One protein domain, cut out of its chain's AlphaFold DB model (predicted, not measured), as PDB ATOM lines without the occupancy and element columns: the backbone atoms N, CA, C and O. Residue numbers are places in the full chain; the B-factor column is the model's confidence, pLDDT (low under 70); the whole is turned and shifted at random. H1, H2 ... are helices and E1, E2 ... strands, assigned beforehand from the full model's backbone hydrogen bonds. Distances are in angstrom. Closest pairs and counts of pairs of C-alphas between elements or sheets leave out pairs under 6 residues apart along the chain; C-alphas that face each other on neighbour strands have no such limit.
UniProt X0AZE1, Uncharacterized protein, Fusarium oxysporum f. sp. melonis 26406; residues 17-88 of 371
ATOM      1  N   THR A  17     -36.544  14.682 -27.881       61.69
ATOM      2  CA  THR A  17     -37.659  13.771 -28.109       61.69
ATOM      3  C   THR A  17     -37.199  12.540 -28.885       61.69
ATOM      4  O   THR A  17     -36.341  12.588 -29.762       61.69
ATOM      5  N   HIS A  18     -37.765  11.390 -28.535       70.19
ATOM      6  CA  HIS A  18     -37.412  10.098 -29.113       70.19
ATOM      7  C   HIS A  18     -37.679  10.073 -30.628       70.19
ATOM      8  O   HIS A  18     -38.725  10.544 -31.068       70.19
ATOM      9  N   HIS A  19     -36.798   9.466 -31.436       74.31
ATOM     10  CA  HIS A  19     -36.954   9.391 -32.903       74.31
ATOM     11  C   HIS A  19     -38.276   8.721 -33.340       74.31
ATOM     12  O   HIS A  19     -38.868   9.083 -34.349       74.31
ATOM     13  N   MET A  20     -38.791   7.799 -32.522       77.81
ATOM     14  CA  MET A  20     -40.111   7.160 -32.687       77.81
ATOM     15  C   MET A  20     -41.322   8.011 -32.253       77.81
ATOM     16  O   MET A  20     -42.446   7.522 -32.312       77.81
ATOM     17  N   THR A  21     -41.148   9.260 -31.811       80.75
ATOM     18  CA  THR A  21     -42.260  10.112 -31.332       80.75
ATOM     19  C   THR A  21     -43.378  10.233 -32.373       80.75
ATOM     20  O   THR A  21     -44.548  10.071 -32.040       80.75
ATOM     21  N   SER A  22     -43.035  10.430 -33.652       84.25
ATOM     22  CA  SER A  22     -44.029  10.506 -34.737       84.25
ATOM     23  C   SER A  22     -44.805   9.194 -34.919       84.25
ATOM     24  O   SER A  22     -46.026   9.213 -35.091       84.25
ATOM     25  N   PHE A  23     -44.115   8.054 -34.808       87.19
ATOM     26  CA  PHE A  23     -44.745   6.738 -34.868       87.19
ATOM     27  C   PHE A  23     -45.735   6.544 -33.715       87.19
ATOM     28  O   PHE A  23     -46.897   6.228 -33.962       87.19
ATOM     29  N   PHE A  24     -45.306   6.780 -32.470       87.81
ATOM     30  CA  PHE A  24     -46.172   6.614 -31.302       87.81
ATOM     31  C   PHE A  24     -47.349   7.582 -31.326       87.81
ATOM     32  O   PHE A  24     -48.473   7.168 -31.062       87.81
ATOM     33  N   SER A  25     -47.117   8.841 -31.703       88.81
ATOM     34  CA  SER A  25     -48.194   9.818 -31.853       88.81
ATOM     35  C   SER A  25     -49.247   9.326 -32.846       88.81
ATOM     36  O   SER A  25     -50.426   9.268 -32.503       88.81
ATOM     37  N   THR A  26     -48.832   8.878 -34.036       90.94
ATOM     38  CA  THR A  26     -49.754   8.357 -35.058       90.94
ATOM     39  C   THR A  26     -50.497   7.116 -34.564       90.94
ATOM     40  O   THR A  26     -51.720   7.043 -34.669       90.94
ATOM     41  N   LEU A  27     -49.772   6.157 -33.979       91.94
ATOM     42  CA  LEU A  27     -50.336   4.917 -33.450       91.94
ATOM     43  C   LEU A  27     -51.425   5.200 -32.412       91.94
ATOM     44  O   LEU A  27     -52.534   4.683 -32.538       91.94
ATOM     45  N   PHE A  28     -51.126   6.039 -31.417       93.12
ATOM     46  CA  PHE A  28     -52.069   6.339 -30.347       93.12
ATOM     47  C   PHE A  28     -53.266   7.147 -30.826       93.12
ATOM     48  O   PHE A  28     -54.372   6.867 -30.378       93.12
ATOM     49  N   HIS A  29     -53.099   8.074 -31.773       91.94
ATOM     50  CA  HIS A  29     -54.249   8.760 -32.366       91.94
ATOM     51  C   HIS A  29     -55.189   7.771 -33.067       91.94
ATOM     52  O   HIS A  29     -56.399   7.824 -32.842       91.94
ATOM     53  N   LEU A  30     -54.641   6.829 -33.843       94.00
ATOM     54  CA  LEU A  30     -55.429   5.835 -34.576       94.00
ATOM     55  C   LEU A  30     -56.130   4.830 -33.655       94.00
ATOM     56  O   LEU A  30     -57.283   4.482 -33.903       94.00
ATOM     57  N   CYS A  31     -55.466   4.362 -32.593       95.19
ATOM     58  CA  CYS A  31     -56.048   3.355 -31.704       95.19
ATOM     59  C   CYS A  31     -56.859   3.945 -30.540       95.19
ATOM     60  O   CYS A  31     -57.654   3.216 -29.941       95.19
ATOM     61  N   SER A  32     -56.725   5.247 -30.250       95.25
ATOM     62  CA  SER A  32     -57.341   5.907 -29.085       95.25
ATOM     63  C   SER A  32     -58.824   5.591 -28.839       95.25
ATOM     64  O   SER A  32     -59.165   5.335 -27.680       95.25
ATOM     65  N   PRO A  33     -59.717   5.496 -29.853       96.44
ATOM     66  CA  PRO A  33     -61.140   5.251 -29.602       96.44
ATOM     67  C   PRO A  33     -61.449   3.815 -29.155       96.44
ATOM     68  O   PRO A  33     -62.527   3.552 -28.618       96.44
ATOM     69  N   THR A  34     -60.527   2.882 -29.409       97.06
ATOM     70  CA  THR A  34     -60.724   1.430 -29.237       97.06
ATOM     71  C   THR A  34     -59.770   0.795 -28.234       97.06
ATOM     72  O   THR A  34     -60.007  -0.333 -27.816       97.06
ATOM     73  N   LEU A  35     -58.705   1.495 -27.839       97.38
ATOM     74  CA  LEU A  35     -57.678   0.958 -26.957       97.38
ATOM     75  C   LEU A  35     -58.245   0.697 -25.555       97.38
ATOM     76  O   LEU A  35     -58.606   1.633 -24.847       97.38
ATOM     77  N   GLU A  36     -58.300  -0.576 -25.159       97.19
ATOM     78  CA  GLU A  36     -58.809  -1.021 -23.851       97.19
ATOM     79  C   GLU A  36     -57.694  -1.366 -22.856       97.19
ATOM     80  O   GLU A  36     -57.829  -1.125 -21.653       97.19
ATOM     81  N   SER A  37     -56.572  -1.884 -23.358       96.69
ATOM     82  CA  SER A  37     -55.404  -2.270 -22.569       96.69
ATOM     83  C   SER A  37     -54.122  -1.832 -23.272       96.69
ATOM     84  O   SER A  37     -53.972  -2.019 -24.481       96.69
ATOM     85  N   LEU A  38     -53.199  -1.243 -22.514       95.31
ATOM     86  CA  LEU A  38     -51.879  -0.843 -22.982       95.31
ATOM     87  C   LEU A  38     -50.817  -1.330 -22.003       95.31
ATOM     88  O   LEU A  38     -50.751  -0.876 -20.863       95.31
ATOM     89  N   THR A  39     -49.931  -2.196 -22.487       93.50
ATOM     90  CA  THR A  39     -48.644  -2.462 -21.843       93.50
ATOM     91  C   THR A  39     -47.543  -1.875 -22.706       93.50
ATOM     92  O   THR A  39     -47.327  -2.321 -23.831       93.50
ATOM     93  N   TRP A  40     -46.842  -0.881 -22.173       90.88
ATOM     94  CA  TRP A  40     -45.704  -0.266 -22.830       90.88
ATOM     95  C   TRP A  40     -44.455  -0.461 -21.983       90.88
ATOM     96  O   TRP A  40     -44.271   0.183 -20.950       90.88
ATOM     97  N   THR A  41     -43.590  -1.354 -22.460       86.88
ATOM     98  CA  THR A  41     -42.282  -1.617 -21.871       86.88
ATOM     99  C   THR A  41     -41.191  -1.232 -22.863       86.88
ATOM    100  O   THR A  41     -41.179  -1.746 -23.979       86.88
ATOM    101  N   TYR A  42     -40.281  -0.333 -22.486       75.56
ATOM    102  CA  TYR A  42     -39.186   0.090 -23.365       75.56
ATOM    103  C   TYR A  42     -37.855   0.156 -22.620       75.56
ATOM    104  O   TYR A  42     -37.624   1.053 -21.817       75.56
ATOM    105  N   ILE A  43     -36.960  -0.791 -22.895       66.00
ATOM    106  CA  ILE A  43     -35.628  -0.827 -22.291       66.00
ATOM    107  C   ILE A  43     -34.632  -0.226 -23.287       66.00
ATOM    108  O   ILE A  43     -34.112  -0.920 -24.154       66.00
ATOM    109  N   ASP A  44     -34.359   1.072 -23.157       62.69
ATOM    110  CA  ASP A  44     -33.211   1.693 -23.824       62.69
ATOM    111  C   ASP A  44     -31.952   1.451 -22.983       62.69
ATOM    112  O   ASP A  44     -31.708   2.149 -21.995       62.69
ATOM    113  N   LEU A  45     -31.191   0.418 -23.347       55.03
ATOM    114  CA  LEU A  45     -29.933   0.045 -22.690       55.03
ATOM    115  C   LEU A  45     -28.783   1.016 -23.007       55.03
ATOM    116  O   LEU A  45     -27.741   0.945 -22.363       55.03
ATOM    117  N   ALA A  46     -28.937   1.899 -24.000       52.75
ATOM    118  CA  ALA A  46     -27.840   2.720 -24.509       52.75
ATOM    119  C   ALA A  46     -27.709   4.080 -23.808       52.75
ATOM    120  O   ALA A  46     -26.701   4.766 -23.987       52.75
ATOM    121  N   ARG A  47     -28.715   4.513 -23.036       54.94
ATOM    122  CA  ARG A  47     -28.735   5.843 -22.406       54.94
ATOM    123  C   ARG A  47     -29.209   5.766 -20.963       54.94
ATOM    124  O   ARG A  47     -30.372   5.466 -20.702       54.94
ATOM    125  N   ASP A  48     -28.329   6.177 -20.053       52.12
ATOM    126  CA  ASP A  48     -28.463   6.155 -18.584       52.12
ATOM    127  C   ASP A  48     -29.579   7.073 -18.015       52.12
ATOM    128  O   ASP A  48     -29.605   7.440 -16.847       52.12
ATOM    129  N   GLY A  49     -30.538   7.485 -18.847       57.38
ATOM    130  CA  GLY A  49     -31.638   8.363 -18.451       57.38
ATOM    131  C   GLY A  49     -32.900   8.278 -19.307       57.38
ATOM    132  O   GLY A  49     -33.829   9.049 -19.035       57.38
ATOM    133  N   GLY A  50     -32.937   7.380 -20.307       64.12
ATOM    134  CA  GLY A  50     -34.027   7.216 -21.275       64.12
ATOM    135  C   GLY A  50     -34.286   8.456 -22.145       64.12
ATOM    136  O   GLY A  50     -34.174   9.598 -21.695       64.12
ATOM    137  N   VAL A  51     -34.664   8.260 -23.408       72.69
ATOM    138  CA  VAL A  51     -35.113   9.379 -24.253       72.69
ATOM    139  C   VAL A  51     -36.602   9.624 -24.013       72.69
ATOM    140  O   VAL A  51     -37.391   8.682 -23.976       72.69
ATOM    141  N   LEU A  52     -36.973  10.892 -23.816       81.69
ATOM    142  CA  LEU A  52     -38.354  11.305 -23.584       81.69
ATOM    143  C   LEU A  52     -39.205  10.981 -24.819       81.69
ATOM    144  O   LEU A  52     -38.899  11.436 -25.923       81.69
ATOM    145  N   VAL A  53     -40.265  10.202 -24.638       82.00
ATOM    146  CA  VAL A  53     -41.241   9.896 -25.683       82.00
ATOM    147  C   VAL A  53     -42.455  10.798 -25.492       82.00
ATOM    148  O   VAL A  53     -43.020  10.868 -24.401       82.00
ATOM    149  N   SER A  54     -42.850  11.472 -26.567       83.25
ATOM    150  CA  SER A  54     -44.104  12.218 -26.642       83.25
ATOM    151  C   SER A  54     -45.114  11.450 -27.500       83.25
ATOM    152  O   SER A  54     -44.729  10.658 -28.363       83.25
ATOM    153  N   ILE A  55     -46.407  11.684 -27.273       85.94
ATOM    154  CA  ILE A  55     -47.492  11.178 -28.137       85.94
ATOM    155  C   ILE A  55     -48.174  12.304 -28.932       85.94
ATOM    156  O   ILE A  55     -49.171  12.063 -29.613       85.94
ATOM    157  N   GLY A  56     -47.616  13.516 -28.895       80.06
ATOM    158  CA  GLY A  56     -48.123  14.694 -29.596       80.06
ATOM    159  C   GLY A  56     -48.144  15.937 -28.705       80.06
ATOM    160  O   GLY A  56     -47.856  15.874 -27.514       80.06
ATOM    161  N   GLU A  57     -48.509  17.075 -29.292       81.31
ATOM    162  CA  GLU A  57     -48.574  18.367 -28.587       81.31
ATOM    163  C   GLU A  57     -49.880  18.555 -27.795       81.31
ATOM    164  O   GLU A  57     -49.962  19.406 -26.909       81.31
ATOM    165  N   SER A  58     -50.903  17.751 -28.096       84.69
ATOM    166  CA  SER A  58     -52.231  17.826 -27.488       84.69
ATOM    167  C   SER A  58     -52.604  16.539 -26.763       84.69
ATOM    168  O   SER A  58     -52.206  15.446 -27.162       84.69
ATOM    169  N   VAL A  59     -53.438  16.676 -25.730       86.81
ATOM    170  CA  VAL A  59     -53.973  15.545 -24.966       86.81
ATOM    171  C   VAL A  59     -54.827  14.651 -25.866       86.81
ATOM    172  O   VAL A  59     -55.761  15.124 -26.513       86.81
ATOM    173  N   VAL A  60     -54.531  13.354 -25.869       91.31
ATOM    174  CA  VAL A  60     -55.297  12.328 -26.589       91.31
ATOM    175  C   VAL A  60     -56.313  11.701 -25.635       91.31
ATOM    176  O   VAL A  60     -55.991  11.380 -24.492       91.31
ATOM    177  N   SER A  61     -57.556  11.529 -26.087       94.19
ATOM    178  CA  SER A  61     -58.612  10.912 -25.277       94.19
ATOM    179  C   SER A  61     -58.651   9.401 -25.493       94.19
ATOM    180  O   SER A  61     -58.855   8.951 -26.614       94.19
ATOM    181  N   PHE A  62     -58.525   8.624 -24.414       95.94
ATOM    182  CA  PHE A  62     -58.639   7.163 -24.434       95.94
ATOM    183  C   PHE A  62     -59.905   6.706 -23.686       95.94
ATOM    184  O   PHE A  62     -59.821   6.250 -22.543       95.94
ATOM    185  N   PRO A  63     -61.105   6.832 -24.284       96.38
ATOM    186  CA  PRO A  63     -62.374   6.622 -23.580       96.38
ATOM    187  C   PRO A  63     -62.608   5.175 -23.127       96.38
ATOM    188  O   PRO A  63     -63.438   4.939 -22.250       96.38
ATOM    189  N   ARG A  64     -61.910   4.204 -23.731       97.00
ATOM    190  CA  ARG A  64     -62.052   2.775 -23.423       97.00
ATOM    191  C   ARG A  64     -60.883   2.188 -22.641       97.00
ATOM    192  O   ARG A  64     -60.987   1.045 -22.216       97.00
ATOM    193  N   LEU A  65     -59.814   2.948 -22.407       97.50
ATOM    194  CA  LEU A  65     -58.613   2.426 -21.763       97.50
ATOM    195  C   LEU A  65     -58.892   2.150 -20.282       97.50
ATOM    196  O   LEU A  65     -59.202   3.059 -19.511       97.50
ATOM    197  N   ARG A  66     -58.799   0.874 -19.903       97.00
ATOM    198  CA  ARG A  66     -59.041   0.369 -18.546       97.00
ATOM    199  C   ARG A  66     -57.770  -0.159 -17.888       97.00
ATOM    200  O   ARG A  66     -57.653  -0.054 -16.671       97.00
ATOM    201  N   TYR A  67     -56.834  -0.695 -18.664       96.69
ATOM    202  CA  TYR A  67     -55.622  -1.329 -18.147       96.69
ATOM    203  C   TYR A  67     -54.397  -0.616 -18.701       96.69
ATOM    204  O   TYR A  67     -54.189  -0.578 -19.913       96.69
ATOM    205  N   LEU A  68     -53.594  -0.030 -17.818       95.56
ATOM    206  CA  LEU A  68     -52.411   0.723 -18.205       95.56
ATOM    207  C   LEU A  68     -51.194   0.240 -17.427       95.56
ATOM    208  O   LEU A  68     -51.122   0.387 -16.209       95.56
ATOM    209  N   ARG A  69     -50.202  -0.266 -18.158       94.12
ATOM    210  CA  ARG A  69     -48.884  -0.606 -17.633       94.12
ATOM    211  C   ARG A  69     -47.810   0.147 -18.398       94.12
ATOM    212  O   ARG A  69     -47.639  -0.060 -19.598       94.12
ATOM    213  N   LEU A  70     -47.056   0.976 -17.688       91.94
ATOM    214  CA  LEU A  70     -45.955   1.764 -18.232       91.94
ATOM    215  C   LEU A  70     -44.673   1.400 -17.486       91.94
ATOM    216  O   LEU A  70     -44.556   1.636 -16.285       91.94
ATOM    217  N   GLN A  71     -43.720   0.796 -18.195       88.31
ATOM    218  CA  GLN A  71     -42.472   0.310 -17.613       88.31
ATOM    219  C   GLN A  71     -41.264   0.690 -18.460       88.31
ATOM    220  O   GLN A  71     -41.206   0.459 -19.662       88.31
ATOM    221  N   PHE A  72     -40.249   1.235 -17.818       84.69
ATOM    222  CA  PHE A  72     -38.994   1.691 -18.393       84.69
ATOM    223  C   PHE A  72     -39.144   2.786 -19.472       84.69
ATOM    224  O   PHE A  72     -38.151   3.214 -20.068       84.69
ATOM    225  N   VAL A  73     -40.350   3.338 -19.654       86.31
ATOM    226  CA  VAL A  73     -40.651   4.428 -20.590       86.31
ATOM    227  C   VAL A  73     -40.568   5.773 -19.873       86.31
ATOM    228  O   VAL A  73     -41.119   5.954 -18.790       86.31
ATOM    229  N   LYS A  74     -39.921   6.754 -20.504       86.88
ATOM    230  CA  LYS A  74     -39.922   8.142 -20.039       86.88
ATOM    231  C   LYS A  74     -40.908   8.946 -20.873       86.88
ATOM    232  O   LYS A  74     -40.668   9.154 -22.058       86.88
ATOM    233  N   LEU A  75     -41.998   9.385 -20.258       87.81
ATOM    234  CA  LEU A  75     -43.070  10.119 -20.928       87.81
ATOM    235  C   LEU A  75     -43.044  11.605 -20.565       87.81
ATOM    236  O   LEU A  75     -42.711  11.980 -19.433       87.81
ATOM    237  N   ASP A  76     -43.406  12.448 -21.529       88.50
ATOM    238  CA  ASP A  76     -43.692  13.853 -21.259       88.50
ATOM    239  C   ASP A  76     -45.013  14.020 -20.487       88.50
ATOM    240  O   ASP A  76     -45.800  13.084 -20.314       88.50
ATOM    241  N   SER A  77     -45.249  15.226 -19.970       90.12
ATOM    242  CA  SER A  77     -46.451  15.500 -19.179       90.12
ATOM    243  C   SER A  77     -47.736  15.358 -20.001       90.12
ATOM    244  O   SER A  77     -48.745  14.930 -19.451       90.12
ATOM    245  N   VAL A  78     -47.707  15.646 -21.309       89.62
ATOM    246  CA  VAL A  78     -48.881  15.524 -22.194       89.62
ATOM    247  C   VAL A  78     -49.296  14.060 -22.344       89.62
ATOM    248  O   VAL A  78     -50.477  13.735 -22.186       89.62
ATOM    249  N   ALA A  79     -48.343  13.161 -22.587       91.19
ATOM    250  CA  ALA A  79     -48.593  11.730 -22.683       91.19
ATOM    251  C   ALA A  79     -49.125  11.165 -21.362       91.19
ATOM    252  O   ALA A  79     -50.135  10.461 -21.357       91.19
ATOM    253  N   ILE A  80     -48.506  11.528 -20.234       91.56
ATOM    254  CA  ILE A  80     -48.956  11.096 -18.902       91.56
ATOM    255  C   ILE A  80     -50.388  11.558 -18.632       91.56
ATOM    256  O   ILE A  80     -51.234  10.743 -18.268       91.56
ATOM    257  N   SER A  81     -50.692  12.840 -18.855       91.62
ATOM    258  CA  SER A  81     -52.045  13.368 -18.659       91.62
ATOM    259  C   SER A  81     -53.070  12.706 -19.581       91.62
ATOM    260  O   SER A  81     -54.193  12.468 -19.148       91.62
ATOM    261  N   SER A  82     -52.693  12.365 -20.816       92.38
ATOM    262  CA  SER A  82     -53.575  11.656 -21.755       92.38
ATOM    263  C   SER A  82     -53.957  10.273 -21.237       92.38
ATOM    264  O   SER A  82     -55.136   9.923 -21.205       92.38
ATOM    265  N   PHE A  83     -52.978   9.498 -20.768       93.88
ATOM    266  CA  PHE A  83     -53.235   8.158 -20.248       93.88
ATOM    267  C   PHE A  83     -53.963   8.170 -18.897       93.88
ATOM    268  O   PHE A  83     -54.865   7.366 -18.685       93.88
ATOM    269  N   LEU A  84     -53.625   9.098 -17.996       93.19
ATOM    270  CA  LEU A  84     -54.261   9.209 -16.677       93.19
ATOM    271  C   LEU A  84     -55.629   9.909 -16.704       93.19
ATOM    272  O   LEU A  84     -56.318   9.938 -15.691       93.19
ATOM    273  N   ALA A  85     -56.048  10.473 -17.839       92.50
ATOM    274  CA  ALA A  85     -57.417  10.952 -18.027       92.50
ATOM    275  C   ALA A  85     -58.404   9.821 -18.378       92.50
ATOM    276  O   ALA A  85     -59.617  10.045 -18.376       92.50
ATOM    277  N   ALA A  86     -57.902   8.625 -18.698       94.62
ATOM    278  CA  ALA A  86     -58.718   7.467 -19.037       94.62
ATOM    279  C   ALA A  86     -59.461   6.896 -17.810       94.62
ATOM    280  O   ALA A  86     -59.015   7.073 -16.672       94.62
ATOM    281  N   PRO A  87     -60.580   6.173 -18.006       95.19
ATOM    282  CA  PRO A  87     -61.337   5.558 -16.918       95.19
ATOM    283  C   PRO A  87     -60.673   4.248 -16.443       95.19
ATOM    284  O   PRO A  87     -61.241   3.158 -16.551       95.19
ATOM    285  N   LEU A  88     -59.441   4.360 -15.947       96.56
ATOM    286  CA  LEU A  88     -58.581   3.234 -15.589       96.56
ATOM    287  C   LEU A  88     -59.154   2.408 -14.434       96.56
ATOM    288  O   LEU A  88     -59.562   2.948 -13.410       96.56
TER     289      LEU A  88
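This is residues 17 to 88 of the 371 residues of an uncharacterized protein of Fusarium oxysporum f. sp. melonis 26406 (UniProt X0AZE1). A ribbon of two parallel strands, E1 and E2, forms one side, and two separate helices, H1 and H2, lie across a gap from it. The long link, residues 42 to 66, runs out to Ala 46 at one end, then folds back and passes between the helices. The 72 printed residues hold H1, E1, E2 and H2 in that order; the class is mixed, with under half of the residues in named elements. The whole is compact, radius of gyration of the C-alphas 11.8 A, yet elongated, spanning 34 by 21 by 18 A.

E1 is residues 37 to 41, 13.2 A, and E2 residues 67 to 71, 13.3 A. H1, residues 21 to 31, 15.4 A, begins at C-alpha (-42.260, 10.112, -31.332). H2, residues 77 to 84, 10.3 A, ends at C-alpha (-54.261, 9.209, -16.677).

E1 and E2 are parallel at 4 degrees, with N 40 and O 69 within hydrogen-bond range at 2.8 A. The closest C-alphas of E2 and H2, Leu 68 and Phe 83, are 7.8 A apart. H1 and H2 are apart. Every O i to N i+4 pair in H1 and H2 is within hydrogen-bond range.

The farthest C-alphas, Ala 46 and Pro 63, are 34.8 A apart. The printed part has no cut. Residues 17 and 43 to 50 have pLDDT under 70.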